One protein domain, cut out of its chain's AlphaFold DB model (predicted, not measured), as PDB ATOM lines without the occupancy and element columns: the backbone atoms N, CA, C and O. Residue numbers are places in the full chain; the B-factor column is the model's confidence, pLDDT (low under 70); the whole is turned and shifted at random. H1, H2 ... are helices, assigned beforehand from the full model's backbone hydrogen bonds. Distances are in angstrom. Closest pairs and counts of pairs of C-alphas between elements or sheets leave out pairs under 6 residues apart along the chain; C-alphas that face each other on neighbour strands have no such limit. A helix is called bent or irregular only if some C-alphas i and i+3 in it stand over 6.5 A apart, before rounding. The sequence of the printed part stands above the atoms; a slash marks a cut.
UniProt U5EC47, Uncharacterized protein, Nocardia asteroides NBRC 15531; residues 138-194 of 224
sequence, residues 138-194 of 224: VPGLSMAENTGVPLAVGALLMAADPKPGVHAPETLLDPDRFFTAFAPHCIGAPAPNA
ATOM      1  N   VAL A 138     -17.332 -93.178 132.911       91.25
ATOM      2  CA  VAL A 138     -16.062 -93.779 132.495       91.25
ATOM      3  C   VAL A 138     -16.128 -94.255 131.041       91.25
ATOM      4  O   VAL A 138     -17.191 -94.691 130.591       91.25
ATOM      5  N   PRO A 139     -15.009 -94.202 130.297       91.56
ATOM      6  CA  PRO A 139     -14.896 -94.724 128.933       91.56
ATOM      7  C   PRO A 139     -14.854 -96.246 128.869       91.56
ATOM      8  O   PRO A 139     -15.127 -96.834 127.831       91.56
ATOM      9  N   GLY A 140     -14.539 -96.879 129.992       87.88
ATOM     10  CA  GLY A 140     -14.463 -98.317 130.130       87.88
ATOM     11  C   GLY A 140     -14.138 -98.699 131.565       87.88
ATOM     12  O   GLY A 140     -14.044 -97.844 132.447       87.88
ATOM     13  N   LEU A 141     -13.971 -99.994 131.805       82.56
ATOM     14  CA  LEU A 141     -13.731-100.536 133.146       82.56
ATOM     15  C   LEU A 141     -12.242-100.788 133.405       82.56
ATOM     16  O   LEU A 141     -11.845-101.024 134.543       82.56
ATOM     17  N   SER A 142     -11.404-100.726 132.366       81.06
ATOM     18  CA  SER A 142      -9.966-100.935 132.500       81.06
ATOM     19  C   SER A 142      -9.213 -99.640 132.791       81.06
ATOM     20  O   SER A 142      -9.612 -98.539 132.400       81.06
ATOM     21  N   MET A 143      -8.044 -99.772 133.414       81.62
ATOM     22  CA  MET A 143      -7.150 -98.633 133.610       81.62
ATOM     23  C   MET A 143      -6.614 -98.063 132.295       81.62
ATOM     24  O   MET A 143      -6.392 -96.857 132.193       81.62
ATOM     25  N   ALA A 144      -6.452 -98.916 131.279       86.56
ATOM     26  CA  ALA A 144      -6.023 -98.501 129.952       86.56
ATOM     27  C   ALA A 144      -7.042 -97.555 129.303       86.56
ATOM     28  O   ALA A 144      -6.649 -96.511 128.791       86.56
ATOM     29  N   GLU A 145      -8.338 -97.863 129.377       90.00
ATOM     30  CA  GLU A 145      -9.396 -97.001 128.832       90.00
ATOM     31  C   GLU A 145      -9.503 -95.689 129.617       90.00
ATOM     32  O   GLU A 145      -9.488 -94.610 129.024       90.00
ATOM     33  N   ASN A 146      -9.516 -95.773 130.953       88.69
ATOM     34  CA  ASN A 146      -9.602 -94.611 131.847       88.69
ATOM     35  C   ASN A 146      -8.377 -93.683 131.786       88.69
ATOM     36  O   ASN A 146      -8.425 -92.582 132.322       88.69
ATOM     37  N   THR A 147      -7.293 -94.101 131.128       90.88
ATOM     38  CA  THR A 147      -6.089 -93.282 130.917       90.88
ATOM     39  C   THR A 147      -5.939 -92.860 129.456       90.88
ATOM     40  O   THR A 147      -5.695 -91.694 129.157       90.88
ATOM     41  N   GLY A 148      -6.079 -93.806 128.526       96.56
ATOM     42  CA  GLY A 148      -5.810 -93.600 127.106       96.56
ATOM     43  C   GLY A 148      -6.852 -92.728 126.412       96.56
ATOM     44  O   GLY A 148      -6.489 -91.876 125.605       96.56
ATOM     45  N   VAL A 149      -8.134 -92.889 126.750       97.25
ATOM     46  CA  VAL A 149      -9.205 -92.071 126.164       97.25
ATOM     47  C   VAL A 149      -9.098 -90.600 126.584       97.25
ATOM     48  O   VAL A 149      -9.032 -89.756 125.687       97.25
ATOM     49  N   PRO A 150      -9.009 -90.239 127.883       96.50
ATOM     50  CA  PRO A 150      -8.830 -88.837 128.265       96.50
ATOM     51  C   PRO A 150      -7.514 -88.240 127.740       96.50
ATOM     52  O   PRO A 150      -7.492 -87.064 127.382       96.50
ATOM     53  N   LEU A 151      -6.444 -89.038 127.608       97.19
ATOM     54  CA  LEU A 151      -5.212 -88.608 126.938       97.19
ATOM     55  C   LEU A 151      -5.464 -88.226 125.473       97.19
ATOM     56  O   LEU A 151      -5.032 -87.159 125.040       97.19
ATOM     57  N   ALA A 152      -6.160 -89.076 124.712       98.06
ATOM     58  CA  ALA A 152      -6.472 -88.812 123.310       98.06
ATOM     59  C   ALA A 152      -7.349 -87.561 123.152       98.06
ATOM     60  O   ALA A 152      -7.051 -86.702 122.323       98.06
ATOM     61  N   VAL A 153      -8.381 -87.416 123.991       98.06
ATOM     62  CA  VAL A 153      -9.248 -86.226 124.019       98.06
ATOM     63  C   VAL A 153      -8.434 -84.966 124.315       98.06
ATOM     64  O   VAL A 153      -8.521 -83.991 123.570       98.06
ATOM     65  N   GLY A 154      -7.601 -84.994 125.358       96.81
ATOM     66  CA  GLY A 154      -6.730 -83.876 125.714       96.81
ATOM     67  C   GLY A 154      -5.784 -83.496 124.575       96.81
ATOM     68  O   GLY A 154      -5.705 -82.327 124.213       96.81
ATOM     69  N   ALA A 155      -5.133 -84.476 123.945       96.56
ATOM     70  CA  ALA A 155      -4.224 -84.243 122.824       96.56
ATOM     71  C   ALA A 155      -4.921 -83.590 121.617       96.56
ATOM     72  O   ALA A 155      -4.367 -82.674 121.008       96.56
ATOM     73  N   LEU A 156      -6.146 -84.016 121.290       97.25
ATOM     74  CA  LEU A 156      -6.933 -83.419 120.208       97.25
ATOM     75  C   LEU A 156      -7.345 -81.976 120.524       97.25
ATOM     76  O   LEU A 156      -7.239 -81.108 119.659       97.25
ATOM     77  N   LEU A 157      -7.757 -81.694 121.765       96.56
ATOM     78  CA  LEU A 157      -8.083 -80.332 122.200       96.56
ATOM     79  C   LEU A 157      -6.856 -79.412 122.161       96.56
ATOM     80  O   LEU A 157      -6.958 -78.279 121.699       96.56
ATOM     81  N   MET A 158      -5.691 -79.915 122.579       94.44
ATOM     82  CA  MET A 158      -4.423 -79.184 122.491       94.44
ATOM     83  C   MET A 158      -4.025 -78.874 121.047       94.44
ATOM     84  O   MET A 158      -3.518 -77.791 120.772       94.44
ATOM     85  N   ALA A 159      -4.239 -79.813 120.123       93.81
ATOM     86  CA  ALA A 159      -3.934 -79.608 118.711       93.81
ATOM     87  C   ALA A 159      -4.861 -78.567 118.057       93.81
ATOM     88  O   ALA A 159      -4.437 -77.864 117.140       93.81
ATOM     89  N   ALA A 160      -6.106 -78.460 118.527       94.12
ATOM     90  CA  ALA A 160      -7.087 -77.500 118.026       94.12
ATOM     91  C   ALA A 160      -6.869 -76.064 118.544       94.12
ATOM     92  O   ALA A 160      -7.268 -75.114 117.874       94.12
ATOM     93  N   ASP A 161      -6.249 -75.902 119.717       92.38
ATOM     94  CA  ASP A 161      -5.914 -74.606 120.326       92.38
ATOM     95  C   ASP A 161      -4.477 -74.632 120.888       92.38
ATOM     96  O   ASP A 161      -4.269 -74.768 122.100       92.38
ATOM     97  N   PRO A 162      -3.457 -74.583 120.011       90.94
ATOM     98  CA  PRO A 162      -2.072 -74.768 120.418       90.94
ATOM     99  C   PRO A 162      -1.565 -73.582 121.246       90.94
ATOM    100  O   PRO A 162      -1.527 -72.442 120.782       90.94
ATOM    101  N   LYS A 163      -1.075 -73.870 122.457       91.75
ATOM    102  CA  LYS A 163      -0.441 -72.888 123.349       91.75
ATOM    103  C   LYS A 163       1.044 -73.216 123.529       91.75
ATOM    104  O   LYS A 163       1.357 -74.296 124.034       91.75
ATOM    105  N   PRO A 164       1.975 -72.319 123.150       93.44
ATOM    106  CA  PRO A 164       3.404 -72.538 123.365       93.44
ATOM    107  C   PRO A 164       3.753 -72.725 124.847       93.44
ATOM    108  O   PRO A 164       3.121 -72.132 125.721       93.44
ATOM    109  N   GLY A 165       4.798 -73.507 125.125       92.81
ATOM    110  CA  GLY A 165       5.325 -73.732 126.475       92.81
ATOM    111  C   GLY A 165       5.057 -75.133 127.026       92.81
ATOM    112  O   GLY A 165       4.549 -76.011 126.332       92.81
ATOM    113  N   VAL A 166       5.445 -75.343 128.285       92.19
ATOM    114  CA  VAL A 166       5.208 -76.589 129.024       92.19
ATOM    115  C   VAL A 166       4.039 -76.360 129.966       92.19
ATOM    116  O   VAL A 166       4.079 -75.443 130.782       92.19
ATOM    117  N   HIS A 167       3.020 -77.205 129.857       92.69
ATOM    118  CA  HIS A 167       1.771 -77.049 130.590       92.69
ATOM    119  C   HIS A 167       1.362 -78.358 131.254       92.69
ATOM    120  O   HIS A 167       1.600 -79.438 130.712       92.69
ATOM    121  N   ALA A 168       0.711 -78.240 132.407       94.19
ATOM    122  CA  ALA A 168      -0.052 -79.328 133.001       94.19
ATOM    123  C   ALA A 168      -1.513 -79.257 132.504       94.19
ATOM    124  O   ALA A 168      -1.938 -78.200 132.023       94.19
ATOM    125  N   PRO A 169      -2.303 -80.345 132.594       93.88
ATOM    126  CA  PRO A 169      -3.699 -80.335 132.158       93.88
ATOM    127  C   PRO A 169      -4.515 -79.182 132.756       93.88
ATOM    128  O   PRO A 169      -5.225 -78.499 132.026       93.88
ATOM    129  N   GLU A 170      -4.347 -78.908 134.050       93.56
ATOM    130  CA  GLU A 170      -5.061 -77.867 134.795       93.56
ATOM    131  C   GLU A 170      -4.717 -76.427 134.378       93.56
ATOM    132  O   GLU A 170      -5.467 -75.510 134.706       93.56
ATOM    133  N   THR A 171      -3.614 -76.204 133.654       92.00
ATOM    134  CA  THR A 171      -3.262 -74.880 133.105       92.00
ATOM    135  C   THR A 171      -3.628 -74.740 131.630       92.00
ATOM    136  O   THR A 171      -3.694 -73.625 131.111       92.00
ATOM    137  N   LEU A 172      -3.832 -75.860 130.935       92.69
ATOM    138  CA  LEU A 172      -3.994 -75.892 129.485       92.69
ATOM    139  C   LEU A 172      -5.438 -76.100 129.045       92.69
ATOM    140  O   LEU A 172      -5.899 -75.420 128.122       92.69
ATOM    141  N   LEU A 173      -6.111 -77.058 129.681       94.19
ATOM    142  CA  LEU A 173      -7.419 -77.551 129.285       94.19
ATOM    143  C   LEU A 173      -8.510 -76.820 130.061       94.19
ATOM    144  O   LEU A 173      -8.513 -76.799 131.289       94.19
ATOM    145  N   ASP A 174      -9.469 -76.268 129.323       94.44
ATOM    146  CA  ASP A 174     -10.726 -75.828 129.912       94.44
ATOM    147  C   ASP A 174     -11.548 -77.066 130.334       94.44
ATOM    148  O   ASP A 174     -11.785 -77.940 129.487       94.44
ATOM    149  N   PRO A 175     -11.967 -77.182 131.610       94.25
ATOM    150  CA  PRO A 175     -12.669 -78.362 132.107       94.25
ATOM    151  C   PRO A 175     -13.975 -78.654 131.366       94.25
ATOM    152  O   PRO A 175     -14.253 -79.813 131.057       94.25
ATOM    153  N   ASP A 176     -14.756 -77.624 131.036       95.62
ATOM    154  CA  ASP A 176     -16.057 -77.797 130.386       95.62
ATOM    155  C   ASP A 176     -15.880 -78.278 128.944       95.62
ATOM    156  O   ASP A 176     -16.554 -79.217 128.507       95.62
ATOM    157  N   ARG A 177     -14.916 -77.707 128.210       96.88
ATOM    158  CA  ARG A 177     -14.547 -78.188 126.868       96.88
ATOM    159  C   ARG A 177     -14.007 -79.612 126.917       96.88
ATOM    160  O   ARG A 177     -14.366 -80.418 126.059       96.88
ATOM    161  N   PHE A 178     -13.190 -79.938 127.920       97.50
ATOM    162  CA  PHE A 178     -12.665 -81.286 128.103       97.50
ATOM    163  C   PHE A 178     -13.781 -82.305 128.338       97.50
ATOM    164  O   PHE A 178     -13.887 -83.272 127.586       97.50
ATOM    165  N   PHE A 179     -14.654 -82.083 129.324       96.94
ATOM    166  CA  PHE A 179     -15.741 -83.017 129.618       96.94
ATOM    167  C   PHE A 179     -16.781 -83.082 128.497       96.94
ATOM    168  O   PHE A 179     -17.319 -84.157 128.247       96.94
ATOM    169  N   THR A 180     -17.000 -81.993 127.755       97.88
ATOM    170  CA  THR A 180     -17.836 -82.008 126.544       97.88
ATOM    171  C   THR A 180     -17.264 -82.918 125.462       97.88
ATOM    172  O   THR A 180     -18.005 -83.692 124.861       97.88
ATOM    173  N   ALA A 181     -15.951 -82.864 125.231       97.94
ATOM    174  CA  ALA A 181     -15.286 -83.725 124.258       97.94
ATOM    175  C   ALA A 181     -15.124 -85.172 124.754       97.94
ATOM    176  O   ALA A 181     -15.105 -86.098 123.951       97.94
ATOM    177  N   PHE A 182     -15.018 -85.383 126.067       97.94
ATOM    178  CA  PHE A 182     -14.822 -86.703 126.661       97.94
ATOM    179  C   PHE A 182     -16.119 -87.516 126.768       97.94
ATOM    180  O   PHE A 182     -16.093 -88.734 126.593       97.94
ATOM    181  N   ALA A 183     -17.254 -86.859 127.018       97.62
ATOM    182  CA  ALA A 183     -18.527 -87.527 127.276       97.62
ATOM    183  C   ALA A 183     -18.983 -88.513 126.178       97.62
ATOM    184  O   ALA A 183     -19.384 -89.622 126.533       97.62
ATOM    185  N   PRO A 184     -18.851 -88.221 124.867       97.81
ATOM    186  CA  PRO A 184     -19.214 -89.168 123.808       97.81
ATOM    187  C   PRO A 184     -18.413 -90.475 123.820       97.81
ATOM    188  O   PRO A 184     -18.841 -91.463 123.229       97.81
ATOM    189  N   HIS A 185     -17.250 -90.488 124.475       97.06
ATOM    190  CA  HIS A 185     -16.398 -91.668 124.607       97.06
ATOM    191  C   HIS A 185     -16.662 -92.456 125.892       97.06
ATOM    192  O   HIS A 185     -16.024 -93.483 126.112       97.06
ATOM    193  N   CYS A 186     -17.575 -91.982 126.742       94.94
ATOM    194  CA  CYS A 186     -17.999 -92.682 127.946       94.94
ATOM    195  C   CYS A 186     -19.129 -93.671 127.671       94.94
ATOM    196  O   CYS A 186     -19.899 -93.518 126.720       94.94
ATOM    197  N   ILE A 187     -19.234 -94.699 128.516       90.06
ATOM    198  CA  ILE A 187     -20.286 -95.714 128.418       90.06
ATOM    199  C   ILE A 187     -21.651 -95.016 128.428       90.06
ATOM    200  O   ILE A 187     -21.978 -94.278 129.355       90.06
ATOM    201  N   GLY A 188     -22.447 -95.252 127.384       89.62
ATOM    202  CA  GLY A 188     -23.774 -94.651 127.232       89.62
ATOM    203  C   GLY A 188     -23.787 -93.208 126.714       89.62
ATOM    204  O   GLY A 188     -24.866 -92.628 126.673       89.62
ATOM    205  N   ALA A 189     -22.637 -92.649 126.309       92.94
ATOM    206  CA  ALA A 189     -22.498 -91.295 125.760       92.94
ATOM    207  C   ALA A 189     -23.277 -90.231 126.573       92.94
ATOM    208  O   ALA A 189     -24.194 -89.593 126.049       92.94
ATOM    209  N   PRO A 190     -22.964 -90.075 127.874       93.69
ATOM    210  CA  PRO A 190     -23.690 -89.187 128.774       93.69
ATOM    211  C   PRO A 190     -23.666 -87.728 128.309       93.69
ATOM    212  O   PRO A 190     -22.809 -87.296 127.539       93.69
ATOM    213  N   ALA A 191     -24.588 -86.929 128.845       93.62
ATOM    214  CA  ALA A 191     -24.507 -85.484 128.698       93.62
ATOM    215  C   ALA A 191     -23.239 -84.945 129.404       93.62
ATOM    216  O   ALA A 191     -22.889 -85.439 130.481       93.62
ATOM    217  N   PRO A 192     -22.574 -83.902 128.870       93.62
ATOM    218  CA  PRO A 192     -21.354 -83.345 129.465       93.62
ATOM    219  C   PRO A 192     -21.489 -82.951 130.941       93.62
ATOM    220  O   PRO A 192     -20.588 -83.189 131.740       93.62
ATOM    221  N   ASN A 193     -22.642 -82.408 131.336       91.50
ATOM    222  CA  ASN A 193     -22.914 -82.010 132.720       91.50
ATOM    223  C   ASN A 193     -23.066 -83.193 133.695       91.50
ATOM    224  O   ASN A 193     -23.030 -82.983 134.903       91.50
ATOM    225  N   ALA A 194     -23.222 -84.421 133.194       92.81
ATOM    226  CA  ALA A 194     -23.310 -85.638 133.996       92.81
ATOM    227  C   ALA A 194     -21.946 -86.324 134.193       92.81
ATOM    228  O   ALA A 194     -21.873 -87.350 134.873       92.81
TER     229      ALA A 194
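This is residues 138 to 194 of the 224 residues of an uncharacterized protein of Nocardia asteroides NBRC 15531 (UniProt U5EC47). Two helices, the long H1 and the shorter H3, pack on each other at a steep angle and run opposite ways, H3 meeting H1 beside its middle part. At one end of the long axis the chain loops round through residues 161 to 168 and comes back by the tiny helix H2, and after H3 residues 186 to 194 fold back beside H3 on its side away from H1. The printed part has 57 residues, with three named helices in the order H1, H2, H3 and no named strand, and its class is all helix. It is compact, with a radius of gyration of the C-alphas of 11.8 A, and only just elongated, with spans of 35 by 23 by 16 A.

The printed part begins at Val 138, and its first helix, H1, holds residues 143 to 160. H1 begins with C-alpha 143 at (-7.150, -98.633, 133.610), ends with C-alpha 160 at (-7.087, -77.500, 118.026), and measures 26.3 A from first to last C-alpha. It is neither bent nor irregular, but only just: C-alphas 146 and 149 are 6.2 A apart. H2 holds the four residues 169 to 172. H3 holds residues 175 to 185 and is 15.7 A long from first to last C-alpha, ending with C-alpha 185 at (-16.398, -91.668, 124.607). H3 is irregular, only just: C-alphas 181 and 184 are 6.7 A apart.

H1 touches H3 with its residues 149 to 157 alone. The closest C-alphas of the two are those of Val 153 and Phe 182, 6.2 A apart. Their lines stand at a steep tilt of 57 degrees, and they run opposite ways. H1 and H2 are close but not clearly touching: their closest C-alphas, those of Met 158 and Leu 172, are 7.7 A apart. H2 and H3 are apart, though a tight link of two residues joins them. In the backbone, the O of residue i and the N of residue i+4 are within hydrogen-bond range in 13 of 14 pairs in H1 and in 5 of 7 in H3, while H2 is too short for such a pair.

The two C-alphas farthest apart are those of Gly 165 and Gly 188, 35.8 A. The first and last printed C-alphas, of Val 138 and Ala 194, are 11.0 A apart. The printed part has no cut. The link from H1 to H2, eight residues, is short. The mean pLDDT of the printed part is 93.4, and no printed residue is under 70.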